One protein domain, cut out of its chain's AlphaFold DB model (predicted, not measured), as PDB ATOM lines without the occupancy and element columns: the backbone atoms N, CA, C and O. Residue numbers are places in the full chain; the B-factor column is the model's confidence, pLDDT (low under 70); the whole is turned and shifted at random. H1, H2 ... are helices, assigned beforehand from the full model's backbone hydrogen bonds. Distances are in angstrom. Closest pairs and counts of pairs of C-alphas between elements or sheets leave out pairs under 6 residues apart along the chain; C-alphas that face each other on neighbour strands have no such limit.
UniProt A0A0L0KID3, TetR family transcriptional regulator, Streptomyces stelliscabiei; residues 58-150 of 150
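What this domain is: This is residues 58 to 150 of the 150 residues of the protein "TetR family transcriptional regulator" of Streptomyces stelliscabiei (UniProt A0A0L0KID3). Three long helices, H1, H2 and H4, stand side by side in an up-and-down bundle, with the short helix H3 at the end where H2 finishes. After H4 the chain folds back, and the very short H5 lies near the middle of H4. The printed part has 93 residues with five named helices, H1, H2, H3, H4 and H5 in that order, and no named strand; the class is all helix. The whole is compact, with a radius of gyration of the C-alphas of 12.9 A, and its rounded outline spans 37 by 27 by 23 A.

Where its parts are: Find C-alpha 58 at (-1.103, -17.359, -30.168); from there H1 runs through residues 58 to 72, 21.1 A from first to last C-alpha. Next comes H2, residues 78 to 93, 22.6 A long, ending at C-alpha 93 at (8.520, -14.423, -34.561). H3 follows with residues 97 to 104, 10.7 A long. Look then for H4, residues 114 to 133, the longest helix, 28.9 A. H5, residues 143 to 146, is 5.3 A long and ends at C-alpha 146 at (18.297, -23.141, -29.301).

How they stand to each other: Begin with the bundle of H1, H2 and H4, which is up and down, each helix running against the one before it in the chain. H1 and H2 form a helical hairpin: they touch, closest at the C-alphas of Ala 72 and Gly 81, 4.0 A apart, and run opposite ways at a shallow tilt of 11 degrees. H1 also touches H4, closest at the C-alphas of Arg 66 and Ile 120, 5.4 A; they run the same way at a shallow tilt of 26 degrees. H2 touches H4 with residues 78 to 85 alone, and H4 touches H2 with residues 124 to 131 alone; the closest C-alphas are those of Ala 78 and Ala 131, 4.7 A. Their tilt of 36 degrees is only just steep, and they run opposite ways. Moving outward, H2 and H3 only just touch, with 3 pairs of C-alphas within 8 A, and only at the corner by their link; the closest C-alphas, those of Gln 93 and Asn 100, are 5.8 A apart. H3 is only just apart from H4, the closest C-alphas being 8.3 A apart. H4, with residues 124 to 128 alone, only just touches H5, with 3 pairs of C-alphas within 8 A; the closest, those of Val 125 and Pro 143, are 5.3 A apart. In H1, H2, H3 and H4 every O i to N i+4 pair is within hydrogen-bond range, while H5 is too short for such a pair.

The domain as a whole: The C-alphas of Ser 110 and Gly 135 are the two farthest apart, 38.7 A. The printed part has no cut and no long link. Look for low confidence near the chain's last residue, Ile 150: residue 143 and residues 146 to 150 have a pLDDT under 70, against a mean of 88.3 over the printed part.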
ATOM      1  N   PHE A  58      -2.262 -16.669 -29.596       92.50
ATOM      2  CA  PHE A  58      -1.103 -17.359 -30.168       92.50
ATOM      3  C   PHE A  58      -1.287 -18.863 -30.391       92.50
ATOM      4  O   PHE A  58      -0.393 -19.497 -30.948       92.50
ATOM      5  N   ALA A  59      -2.440 -19.439 -30.038       91.69
ATOM      6  CA  ALA A  59      -2.728 -20.864 -30.226       91.69
ATOM      7  C   ALA A  59      -2.458 -21.343 -31.662       91.69
ATOM      8  O   ALA A  59      -1.871 -22.404 -31.852       91.69
ATOM      9  N   GLY A  60      -2.830 -20.542 -32.668       91.31
ATOM     10  CA  GLY A  60      -2.566 -20.864 -34.074       91.31
ATOM     11  C   GLY A  60      -1.073 -20.891 -34.413       91.31
ATOM     12  O   GLY A  60      -0.613 -21.835 -35.043       91.31
ATOM     13  N   LYS A  61      -0.298 -19.904 -33.944       91.75
ATOM     14  CA  LYS A  61       1.159 -19.867 -34.156       91.75
ATOM     15  C   LYS A  61       1.856 -21.047 -33.483       91.75
ATOM     16  O   LYS A  61       2.699 -21.696 -34.089       91.75
ATOM     17  N   LEU A  62       1.457 -21.363 -32.250       91.31
ATOM     18  CA  LEU A  62       2.010 -22.504 -31.525       91.31
ATOM     19  C   LEU A  62       1.668 -23.836 -32.210       91.31
ATOM     20  O   LEU A  62       2.503 -24.734 -32.247       91.31
ATOM     21  N   ALA A  63       0.467 -23.959 -32.786       93.00
ATOM     22  CA  ALA A  63       0.085 -25.133 -33.564       93.00
ATOM     23  C   ALA A  63       0.957 -25.302 -34.819       93.00
ATOM     24  O   ALA A  63       1.466 -26.397 -35.035       93.00
ATOM     25  N   VAL A  64       1.202 -24.221 -35.573       94.81
ATOM     26  CA  VAL A  64       2.107 -24.231 -36.738       94.81
ATOM     27  C   VAL A  64       3.522 -24.648 -36.331       94.81
ATOM     28  O   VAL A  64       4.126 -25.499 -36.978       94.81
ATOM     29  N   TRP A  65       4.043 -24.105 -35.229       94.00
ATOM     30  CA  TRP A  65       5.386 -24.458 -34.764       94.00
ATOM     31  C   TRP A  65       5.489 -25.926 -34.326       94.00
ATOM     32  O   TRP A  65       6.466 -26.605 -34.634       94.00
ATOM     33  N   ARG A  66       4.448 -26.443 -33.661       94.50
ATOM     34  CA  ARG A  66       4.339 -27.867 -33.318       94.50
ATOM     35  C   ARG A  66       4.332 -28.748 -34.561       94.50
ATOM     36  O   ARG A  66       5.061 -29.730 -34.590       94.50
ATOM     37  N   GLU A  67       3.541 -28.403 -35.570       96.69
ATOM     38  CA  GLU A  67       3.479 -29.156 -36.828       96.69
ATOM     39  C   GLU A  67       4.832 -29.159 -37.552       96.69
ATOM     40  O   GLU A  67       5.256 -30.199 -38.055       96.69
ATOM     41  N   ALA A  68       5.556 -28.036 -37.541       96.56
ATOM     42  CA  ALA A  68       6.912 -27.968 -38.079       96.56
ATOM     43  C   ALA A  68       7.887 -28.875 -37.312       96.56
ATOM     44  O   ALA A  68       8.677 -29.586 -37.931       96.56
ATOM     45  N   ALA A  69       7.797 -28.915 -35.978       95.75
ATOM     46  CA  ALA A  69       8.604 -29.808 -35.149       95.75
ATOM     47  C   ALA A  69       8.282 -31.292 -35.411       95.75
ATOM     48  O   ALA A  69       9.185 -32.113 -35.568       95.75
ATOM     49  N   GLU A  70       6.993 -31.639 -35.505       97.19
ATOM     50  CA  GLU A  70       6.519 -32.992 -35.824       97.19
ATOM     51  C   GLU A  70       6.976 -33.433 -37.220       97.19
ATOM     52  O   GLU A  70       7.366 -34.582 -37.410       97.19
ATOM     53  N   LYS A  71       6.989 -32.521 -38.193       97.56
ATOM     54  CA  LYS A  71       7.505 -32.798 -39.532       97.56
ATOM     55  C   LYS A  71       9.023 -32.975 -39.527       97.56
ATOM     56  O   LYS A  71       9.513 -33.943 -40.104       97.56
ATOM     57  N   ALA A  72       9.758 -32.088 -38.862       97.19
ATOM     58  CA  ALA A  72      11.218 -32.102 -38.820       97.19
ATOM     59  C   ALA A  72      11.787 -33.428 -38.289       97.19
ATOM     60  O   ALA A  72      12.731 -33.958 -38.871       97.19
ATOM     61  N   VAL A  73      11.178 -34.025 -37.257       96.44
ATOM     62  CA  VAL A  73      11.631 -35.330 -36.729       96.44
ATOM     63  C   VAL A  73      11.424 -36.497 -37.700       96.44
ATOM     64  O   VAL A  73      12.078 -37.528 -37.559       96.44
ATOM     65  N   THR A  74      10.532 -36.352 -38.684       96.44
ATOM     66  CA  THR A  74      10.271 -37.380 -39.707       96.44
ATOM     67  C   THR A  74      11.127 -37.227 -40.963       96.44
ATOM     68  O   THR A  74      11.052 -38.074 -41.847       96.44
ATOM     69  N   MET A  75      11.929 -36.163 -41.063       97.56
ATOM     70  CA  MET A  75      12.800 -35.934 -42.214       97.56
ATOM     71  C   MET A  75      14.046 -36.826 -42.147       97.56
ATOM     72  O   MET A  75      14.649 -37.004 -41.083       97.56
ATOM     73  N   ASP A  76      14.431 -37.381 -43.300       96.12
ATOM     74  CA  ASP A  76      15.615 -38.241 -43.425       96.12
ATOM     75  C   ASP A  76      16.905 -37.453 -43.165       96.12
ATOM     76  O   ASP A  76      17.770 -37.901 -42.412       96.12
ATOM     77  N   ASP A  77      17.003 -36.254 -43.744       97.19
ATOM     78  CA  ASP A  77      18.070 -35.291 -43.470       97.19
ATOM     79  C   ASP A  77      17.729 -34.488 -42.204       97.19
ATOM     80  O   ASP A  77      16.815 -33.654 -42.196       97.19
ATOM     81  N   ALA A  78      18.461 -34.754 -41.119       95.19
ATOM     82  CA  ALA A  78      18.229 -34.114 -39.830       95.19
ATOM     83  C   ALA A  78      18.643 -32.635 -39.819       95.19
ATOM     84  O   ALA A  78      18.028 -31.841 -39.106       95.19
ATOM     85  N   TRP A  79      19.626 -32.242 -40.637       95.12
ATOM     86  CA  TRP A  79      19.998 -30.837 -40.793       95.12
ATOM     87  C   TRP A  79      18.883 -30.059 -41.485       95.12
ATOM     88  O   TRP A  79      18.466 -29.008 -41.000       95.12
ATOM     89  N   ALA A  80      18.327 -30.612 -42.565       97.12
ATOM     90  CA  ALA A  80      17.167 -30.020 -43.224       97.12
ATOM     91  C   ALA A  80      15.953 -29.927 -42.278       97.12
ATOM     92  O   ALA A  80      15.226 -28.933 -42.305       97.12
ATOM     93  N   GLY A  81      15.753 -30.928 -41.411       96.88
ATOM     94  CA  GLY A  81      14.743 -30.889 -40.349       96.88
ATOM     95  C   GLY A  81      14.972 -29.752 -39.349       96.88
ATOM     96  O   GLY A  81      14.040 -29.003 -39.046       96.88
ATOM     97  N   LEU A  82      16.210 -29.576 -38.880       94.25
ATOM     98  CA  LEU A  82      16.591 -28.483 -37.985       94.25
ATOM     99  C   LEU A  82      16.390 -27.110 -38.634       94.25
ATOM    100  O   LEU A  82      15.777 -26.239 -38.018       94.25
ATOM    101  N   CYS A  83      16.839 -26.926 -39.879       94.69
ATOM    102  CA  CYS A  83      16.606 -25.695 -40.636       94.69
ATOM    103  C   CYS A  83      15.111 -25.405 -40.762       94.69
ATOM    104  O   CYS A  83      14.688 -24.315 -40.404       94.69
ATOM    105  N   HIS A  84      14.292 -26.384 -41.158       96.31
ATOM    106  CA  HIS A  84      12.846 -26.191 -41.284       96.31
ATOM    107  C   HIS A  84      12.186 -25.766 -39.962       96.31
ATOM    108  O   HIS A  84      11.334 -24.871 -39.943       96.31
ATOM    109  N   PHE A  85      12.581 -26.397 -38.853       94.50
ATOM    110  CA  PHE A  85      12.083 -26.070 -37.521       94.50
ATOM    111  C   PHE A  85      12.449 -24.637 -37.104       94.50
ATOM    112  O   PHE A  85      11.576 -23.894 -36.647       94.50
ATOM    113  N   LEU A  86      13.710 -24.238 -37.299       91.19
ATOM    114  CA  LEU A  86      14.208 -22.905 -36.950       91.19
ATOM    115  C   LEU A  86      13.667 -21.814 -37.879       91.19
ATOM    116  O   LEU A  86      13.236 -20.772 -37.402       91.19
ATOM    117  N   GLU A  87      13.612 -22.055 -39.186       93.38
ATOM    118  CA  GLU A  87      13.049 -21.119 -40.165       93.38
ATOM    119  C   GLU A  87      11.578 -20.829 -39.861       93.38
ATOM    120  O   GLU A  87      11.190 -19.666 -39.756       93.38
ATOM    121  N   THR A  88      10.776 -21.872 -39.611       93.81
ATOM    122  CA  THR A  88       9.360 -21.697 -39.244       93.81
ATOM    123  C   THR A  88       9.223 -20.891 -37.953       93.81
ATOM    124  O   THR A  88       8.340 -20.041 -37.829       93.81
ATOM    125  N   MET A  89      10.101 -21.130 -36.976       88.88
ATOM    126  CA  MET A  89      10.126 -20.345 -35.749       88.88
ATOM    127  C   MET A  89      10.419 -18.866 -36.031       88.88
ATOM    128  O   MET A  89       9.649 -18.004 -35.602       88.88
ATOM    129  N   CYS A  90      11.487 -18.570 -36.775       89.38
ATOM    130  CA  CYS A  90      11.875 -17.207 -37.126       89.38
ATOM    131  C   CYS A  90      10.767 -16.481 -37.903       89.38
ATOM    132  O   CYS A  90      10.510 -15.302 -37.657       89.38
ATOM    133  N   GLU A  91      10.060 -17.172 -38.798       90.81
ATOM    134  CA  GLU A  91       8.903 -16.623 -39.511       90.81
ATOM    135  C   GLU A  91       7.751 -16.264 -38.565       90.81
ATOM    136  O   GLU A  91       7.162 -15.188 -38.681       90.81
ATOM    137  N   LEU A  92       7.440 -17.129 -37.593       89.31
ATOM    138  CA  LEU A  92       6.381 -16.879 -36.610       89.31
ATOM    139  C   LEU A  92       6.706 -15.714 -35.667       89.31
ATOM    140  O   LEU A  92       5.786 -15.033 -35.200       89.31
ATOM    141  N   GLN A  93       7.989 -15.499 -35.394       84.50
ATOM    142  CA  GLN A  93       8.520 -14.423 -34.561       84.50
ATOM    143  C   GLN A  93       8.714 -13.105 -35.304       84.50
ATOM    144  O   GLN A  93       8.703 -12.034 -34.690       84.50
ATOM    145  N   SER A  94       8.873 -13.171 -36.626       84.75
ATOM    146  CA  SER A  94       9.061 -12.000 -37.471       84.75
ATOM    147  C   SER A  94       7.964 -10.971 -37.196       84.75
ATOM    148  O   SER A  94       6.776 -11.209 -37.419       84.75
ATOM    149  N   GLN A  95       8.384  -9.818 -36.672       71.94
ATOM    150  CA  GLN A  95       7.525  -8.679 -36.337       71.94
ATOM    151  C   GLN A  95       6.431  -8.956 -35.280       71.94
ATOM    152  O   GLN A  95       5.467  -8.195 -35.205       71.94
ATOM    153  N   ASP A  96       6.567  -9.985 -34.432       84.25
ATOM    154  CA  ASP A  96       5.609 -10.273 -33.352       84.25
ATOM    155  C   ASP A  96       6.292 -10.387 -31.984       84.25
ATOM    156  O   ASP A  96       6.658 -11.469 -31.521       84.25
ATOM    157  N   ARG A  97       6.419  -9.238 -31.310       85.25
ATOM    158  CA  ARG A  97       7.009  -9.155 -29.965       85.25
ATOM    159  C   ARG A  97       6.287 -10.044 -28.954       85.25
ATOM    160  O   ARG A  97       6.932 -10.675 -28.130       85.25
ATOM    161  N   GLY A  98       4.961 -10.135 -29.036       87.06
ATOM    162  CA  GLY A  98       4.180 -10.939 -28.104       87.06
ATOM    163  C   GLY A  98       4.411 -12.439 -28.270       87.06
ATOM    164  O   GLY A  98       4.416 -13.167 -27.278       87.06
ATOM    165  N   PHE A  99       4.634 -12.911 -29.499       86.00
ATOM    166  CA  PHE A  99       5.012 -14.306 -29.716       86.00
ATOM    167  C   PHE A  99       6.442 -14.595 -29.239       86.00
ATOM    168  O   PHE A  99       6.673 -15.667 -28.682       86.00
ATOM    169  N   ASN A 100       7.373 -13.643 -29.379       85.44
ATOM    170  CA  ASN A 100       8.722 -13.771 -28.813       85.44
ATOM    171  C   ASN A 100       8.664 -13.937 -27.296       85.44
ATOM    172  O   ASN A 100       9.195 -14.915 -26.778       85.44
ATOM    173  N   ASP A 101       7.932 -13.058 -26.603       86.25
ATOM    174  CA  ASP A 101       7.774 -13.165 -25.153       86.25
ATOM    175  C   ASP A 101       7.190 -14.537 -24.758       86.25
ATOM    176  O   ASP A 101       7.650 -15.161 -23.803       86.25
ATOM    177  N   LEU A 102       6.188 -15.033 -25.500       86.25
ATOM    178  CA  LEU A 102       5.570 -16.339 -25.250       86.25
ATOM    179  C   LEU A 102       6.557 -17.500 -25.450       86.25
ATOM    180  O   LEU A 102       6.518 -18.473 -24.694       86.25
ATOM    181  N   ALA A 103       7.406 -17.422 -26.475       81.31
ATOM    182  CA  ALA A 103       8.406 -18.439 -26.780       81.31
ATOM    183  C   ALA A 103       9.523 -18.483 -25.722       81.31
ATOM    184  O   ALA A 103      10.011 -19.568 -25.402       81.31
ATOM    185  N   SER A 104       9.877 -17.334 -25.140       80.12
ATOM    186  CA  SER A 104      10.949 -17.207 -24.144       80.12
ATOM    187  C   SER A 104      10.545 -17.607 -22.721       80.12
ATOM    188  O   SER A 104      11.417 -17.853 -21.888       80.12
ATOM    189  N   ILE A 105       9.247 -17.695 -22.405       83.25
ATOM    190  CA  ILE A 105       8.776 -18.084 -21.066       83.25
ATOM    191  C   ILE A 105       8.326 -19.542 -21.004       83.25
ATOM    192  O   ILE A 105       7.762 -20.089 -21.950       83.25
ATOM    193  N   ARG A 106       8.480 -20.174 -19.837       83.25
ATOM    194  CA  ARG A 106       7.766 -21.419 -19.527       83.25
ATOM    195  C   ARG A 106       6.356 -21.078 -19.054       83.25
ATOM    196  O   ARG A 106       6.185 -20.364 -18.066       83.25
ATOM    197  N   LEU A 107       5.350 -21.613 -19.740       84.75
ATOM    198  CA  LEU A 107       3.962 -21.474 -19.312       84.75
ATOM    199  C   LEU A 107       3.696 -22.257 -18.012       84.75
ATOM    200  O   LEU A 107       4.242 -23.351 -17.843       84.75
ATOM    201  N   PRO A 108       2.836 -21.747 -17.109       85.50
ATOM    202  CA  PRO A 108       2.334 -22.528 -15.980       85.50
ATOM    203  C   PRO A 108       1.645 -23.809 -16.460       85.50
ATOM    204  O   PRO A 108       0.959 -23.782 -17.476       85.50
ATOM    205  N   GLU A 109       1.746 -24.906 -15.708       84.19
ATOM    206  CA  GLU A 109       1.125 -26.192 -16.086       84.19
ATOM    207  C   GLU A 109      -0.398 -26.109 -16.255       84.19
ATOM    208  O   GLU A 109      -0.979 -26.824 -17.066       84.19
ATOM    209  N   SER A 110      -1.051 -25.199 -15.526       83.06
ATOM    210  CA  SER A 110      -2.490 -24.940 -15.634       83.06
ATOM    211  C   SER A 110      -2.897 -24.261 -16.944       83.06
ATOM    212  O   SER A 110      -4.084 -24.191 -17.263       83.06
ATOM    213  N   ALA A 111      -1.939 -23.733 -17.700       86.06
ATOM    214  CA  ALA A 111      -2.201 -23.006 -18.922       86.06
ATOM    215  C   ALA A 111      -2.531 -23.993 -20.056       86.06
ATOM    216  O   ALA A 111      -1.801 -24.950 -20.298       86.06
ATOM    217  N   CYS A 112      -3.579 -23.719 -20.836       85.25
ATOM    218  CA  CYS A 112      -4.069 -24.630 -21.882       85.25
ATOM    219  C   CYS A 112      -2.991 -25.067 -22.898       85.25
ATOM    220  O   CYS A 112      -2.941 -26.225 -23.303       85.25
ATOM    221  N   LEU A 113      -2.104 -24.152 -23.288       87.00
ATOM    222  CA  LEU A 113      -1.023 -24.403 -24.241       87.00
ATOM    223  C   LEU A 113       0.258 -24.988 -23.623       87.00
ATOM    224  O   LEU A 113       1.204 -25.251 -24.364       87.00
ATOM    225  N   ALA A 114       0.320 -25.205 -22.304       87.31
ATOM    226  CA  ALA A 114       1.532 -25.693 -21.640       87.31
ATOM    227  C   ALA A 114       1.994 -27.044 -22.210       87.31
ATOM    228  O   ALA A 114       3.165 -27.202 -22.545       87.31
ATOM    229  N   GLY A 115       1.064 -27.981 -22.429       88.94
ATOM    230  CA  GLY A 115       1.376 -29.278 -23.038       88.94
ATOM    231  C   GLY A 115       1.945 -29.161 -24.456       88.94
ATOM    232  O   GLY A 115       2.911 -29.840 -24.790       88.94
ATOM    233  N   ALA A 116       1.405 -28.252 -25.275       88.69
ATOM    234  CA  ALA A 116       1.918 -28.005 -26.622       88.69
ATOM    235  C   ALA A 116       3.331 -27.396 -26.594       88.69
ATOM    236  O   ALA A 116       4.194 -27.826 -27.354       88.69
ATOM    237  N   GLN A 117       3.593 -26.447 -25.687       88.62
ATOM    238  CA  GLN A 117       4.922 -25.854 -25.519       88.62
ATOM    239  C   GLN A 117       5.952 -26.889 -25.041       88.62
ATOM    240  O   GLN A 117       7.074 -26.926 -25.547       88.62
ATOM    241  N   THR A 118       5.577 -27.748 -24.090       89.94
ATOM    242  CA  THR A 118       6.424 -28.859 -23.639       89.94
ATOM    243  C   THR A 118       6.731 -29.807 -24.793       89.94
ATOM    244  O   THR A 118       7.897 -30.112 -25.027       89.94
ATOM    245  N   ARG A 119       5.718 -30.184 -25.582       91.62
ATOM    246  CA  ARG A 119       5.901 -31.091 -26.717       91.62
ATOM    247  C   ARG A 119       6.829 -30.527 -27.794       91.62
ATOM    248  O   ARG A 119       7.671 -31.257 -28.304       91.62
ATOM    249  N   ILE A 120       6.697 -29.242 -28.129       91.69
ATOM    250  CA  ILE A 120       7.602 -28.564 -29.073       91.69
ATOM    251  C   ILE A 120       9.046 -28.635 -28.575       91.69
ATOM    252  O   ILE A 120       9.946 -28.937 -29.351       91.69
ATOM    253  N   ARG A 121       9.265 -28.401 -27.277       88.81
ATOM    254  CA  ARG A 121      10.599 -28.453 -26.670       88.81
ATOM    255  C   ARG A 121      11.207 -29.851 -26.747       88.81
ATOM    256  O   ARG A 121      12.355 -29.980 -27.146       88.81
ATOM    257  N   GLU A 122      10.436 -30.883 -26.409       91.94
ATOM    258  CA  GLU A 122      10.867 -32.284 -26.526       91.94
ATOM    259  C   GLU A 122      11.229 -32.657 -27.967       91.94
ATOM    260  O   GLU A 122      12.239 -33.312 -28.207       91.94
ATOM    261  N   LEU A 123      10.420 -32.225 -28.939       93.94
ATOM    262  CA  LEU A 123      10.712 -32.443 -30.355       93.94
ATOM    263  C   LEU A 123      11.972 -31.685 -30.789       93.94
ATOM    264  O   LEU A 123      12.790 -32.250 -31.502       93.94
ATOM    265  N   GLY A 124      12.159 -30.449 -30.323       91.81
ATOM    266  CA  GLY A 124      13.368 -29.660 -30.568       91.81
ATOM    267  C   GLY A 124      14.641 -30.367 -30.096       91.81
ATOM    268  O   GLY A 124      15.606 -30.441 -30.852       91.81
ATOM    269  N   VAL A 125      14.616 -30.955 -28.892       91.88
ATOM    270  CA  VAL A 125      15.715 -31.792 -28.373       91.88
ATOM    271  C   VAL A 125      16.004 -32.948 -29.332       91.88
ATOM    272  O   VAL A 125      17.137 -33.114 -29.770       91.88
ATOM    273  N   HIS A 126      14.970 -33.684 -29.743       93.69
ATOM    274  CA  HIS A 126      15.129 -34.830 -30.639       93.69
ATOM    275  C   HIS A 126      15.680 -34.448 -32.025       93.69
ATOM    276  O   HIS A 126      16.440 -35.201 -32.630       93.69
ATOM    277  N   ILE A 127      15.307 -33.277 -32.550       94.25
ATOM    278  CA  ILE A 127      15.827 -32.763 -33.827       94.25
ATOM    279  C   ILE A 127      17.333 -32.479 -33.717       94.25
ATOM    280  O   ILE A 127      18.090 -32.858 -34.611       94.25
ATOM    281  N   VAL A 128      17.772 -31.855 -32.618       92.81
ATOM    282  CA  VAL A 128      19.194 -31.577 -32.337       92.81
ATOM    283  C   VAL A 128      19.990 -32.871 -32.218       92.81
ATOM    284  O   VAL A 128      21.010 -33.015 -32.890       92.81
ATOM    285  N   GLU A 129      19.498 -33.823 -31.421       93.00
ATOM    286  CA  GLU A 129      20.138 -35.128 -31.222       93.00
ATOM    287  C   GLU A 129      20.340 -35.850 -32.559       93.00
ATOM    288  O   GLU A 129      21.456 -36.253 -32.884       93.00
ATOM    289  N   ARG A 130      19.303 -35.915 -33.408       94.75
ATOM    290  CA  ARG A 130      19.409 -36.520 -34.748       94.75
ATOM    291  C   ARG A 130      20.444 -35.821 -35.630       94.75
ATOM    292  O   ARG A 130      21.191 -36.484 -36.347       94.75
ATOM    293  N   ALA A 131      20.497 -34.489 -35.603       93.88
ATOM    294  CA  ALA A 131      21.455 -33.731 -36.404       93.88
ATOM    295  C   ALA A 131      22.907 -33.982 -35.953       93.88
ATOM    296  O   ALA A 131      23.810 -34.048 -36.795       93.88
ATOM    297  N   GLN A 132      23.125 -34.175 -34.648       93.94
ATOM    298  CA  GLN A 132      24.417 -34.563 -34.073       93.94
ATOM    299  C   GLN A 132      24.784 -36.013 -34.401       93.94
ATOM    300  O   GLN A 132      25.916 -36.269 -34.807       93.94
ATOM    301  N   GLU A 133      23.840 -36.952 -34.297       93.81
ATOM    302  CA  GLU A 133      24.041 -38.365 -34.657       93.81
ATOM    303  C   GLU A 133      24.439 -38.536 -36.130       93.81
ATOM    304  O   GLU A 133      25.282 -39.371 -36.456       93.81
ATOM    305  N   GLN A 134      23.886 -37.709 -37.023       95.44
ATOM    306  CA  GLN A 134      24.271 -37.668 -38.439       95.44
ATOM    307  C   GLN A 134      25.592 -36.918 -38.698       95.44
ATOM    308  O   GLN A 134      26.059 -36.870 -39.835       95.44
ATOM    309  N   GLY A 135      26.203 -36.314 -37.673       92.88
ATOM    310  CA  GLY A 135      27.444 -35.541 -37.785       92.88
ATOM    311  C   GLY A 135      27.292 -34.187 -38.486       92.88
ATOM    312  O   GLY A 135      28.292 -33.547 -38.803       92.88
ATOM    313  N   SER A 136      26.057 -33.749 -38.738       92.88
ATOM    314  CA  SER A 136      25.742 -32.480 -39.408       92.88
ATOM    315  C   SER A 136      25.733 -31.277 -38.460       92.88
ATOM    316  O   SER A 136      25.905 -30.140 -38.895       92.88
ATOM    317  N   LEU A 137      25.575 -31.527 -37.155       91.06
ATOM    318  CA  LEU A 137      25.576 -30.517 -36.105       91.06
ATOM    319  C   LEU A 137      26.711 -30.766 -35.107       91.06
ATOM    320  O   LEU A 137      27.038 -31.906 -34.775       91.06
ATOM    321  N   ARG A 138      27.307 -29.679 -34.609       89.88
ATOM    322  CA  ARG A 138      28.394 -29.737 -33.628       89.88
ATOM    323  C   ARG A 138      27.916 -30.330 -32.282       89.88
ATOM    324  O   ARG A 138      26.812 -30.005 -31.838       89.88
ATOM    325  N   PRO A 139      28.721 -31.182 -31.622       86.81
ATOM    326  CA  PRO A 139      28.303 -31.932 -30.432       86.81
ATOM    327  C   PRO A 139      28.219 -31.082 -29.157       86.81
ATOM    328  O   PRO A 139      27.652 -31.513 -28.162       86.81
ATOM    329  N   ASP A 140      28.807 -29.887 -29.168       85.75
ATOM    330  CA  ASP A 140      28.755 -28.918 -28.074       85.75
ATOM    331  C   ASP A 140      27.487 -28.051 -28.105       85.75
ATOM    332  O   ASP A 140      27.269 -27.292 -27.166       85.75
ATOM    333  N   LEU A 141      26.663 -28.142 -29.161       82.88
ATOM    334  CA  LEU A 141      25.381 -27.443 -29.199       82.88
ATOM    335  C   LEU A 141      24.354 -28.187 -28.342       82.88
ATOM    336  O   LEU A 141      24.044 -29.352 -28.581       82.88
ATOM    337  N   THR A 142      23.807 -27.492 -27.358       79.75
ATOM    338  CA  THR A 142      22.762 -27.995 -26.470       79.75
ATOM    339  C   THR A 142      21.380 -27.549 -26.952       79.75
ATOM    340  O   THR A 142      21.248 -26.500 -27.589       79.75
ATOM    341  N   PRO A 143      20.305 -28.294 -26.649       69.38
ATOM    342  CA  PRO A 143      18.946 -27.822 -26.903       69.38
ATOM    343  C   PRO A 143      18.630 -26.491 -26.203       69.38
ATOM    344  O   PRO A 143      17.809 -25.719 -26.692       69.38
ATOM    345  N   GLU A 144      19.285 -26.195 -25.078       70.38
ATOM    346  CA  GLU A 144      19.214 -24.902 -24.401       70.38
ATOM    347  C   GLU A 144      19.792 -23.770 -25.255       70.38
ATOM    348  O   GLU A 144      19.245 -22.669 -25.227       70.38
ATOM    349  N   ASP A 145      20.819 -24.027 -26.072       74.19
ATOM    350  CA  ASP A 145      21.363 -23.032 -27.005       74.19
ATOM    351  C   ASP A 145      20.337 -22.623 -28.060       74.19
ATOM    352  O   ASP A 145      20.337 -21.472 -28.497       74.19
ATOM    353  N   LEU A 146      19.402 -23.515 -28.418       67.81
ATOM    354  CA  LEU A 146      18.297 -23.141 -29.301       67.81
ATOM    355  C   LEU A 146      17.461 -22.017 -28.701       67.81
ATOM    356  O   LEU A 146      16.960 -21.212 -29.467       67.81
ATOM    357  N   ALA A 147      17.346 -21.924 -27.369       62.66
ATOM    358  CA  ALA A 147      16.629 -20.841 -26.700       62.66
ATOM    359  C   ALA A 147      17.335 -19.473 -26.825       62.66
ATOM    360  O   ALA A 147      16.684 -18.452 -26.624       62.66
ATOM    361  N   PHE A 148      18.641 -19.456 -27.135       62.22
ATOM    362  CA  PHE A 148      19.493 -18.257 -27.221       62.22
ATOM    363  C   PHE A 148      19.862 -17.842 -28.652       62.22
ATOM    364  O   PHE A 148      20.381 -16.747 -28.855       62.22
ATOM    365  N   VAL A 149      19.601 -18.691 -29.652       58.84
ATOM    366  CA  VAL A 149      19.697 -18.329 -31.084       58.84
ATOM    367  C   VAL A 149      18.556 -17.374 -31.501       58.84
ATOM    368  O   VAL A 149      18.518 -16.896 -32.633       58.84
ATOM    369  N   ILE A 150      17.657 -17.069 -30.562       49.81
ATOM    370  CA  ILE A 150      16.374 -16.392 -30.723       49.81
ATOM    371  C   ILE A 150      16.374 -15.042 -30.002       49.81
ATOM    372  O   ILE A 150      16.693 -15.026 -28.791       49.81
TER     373      ILE A 150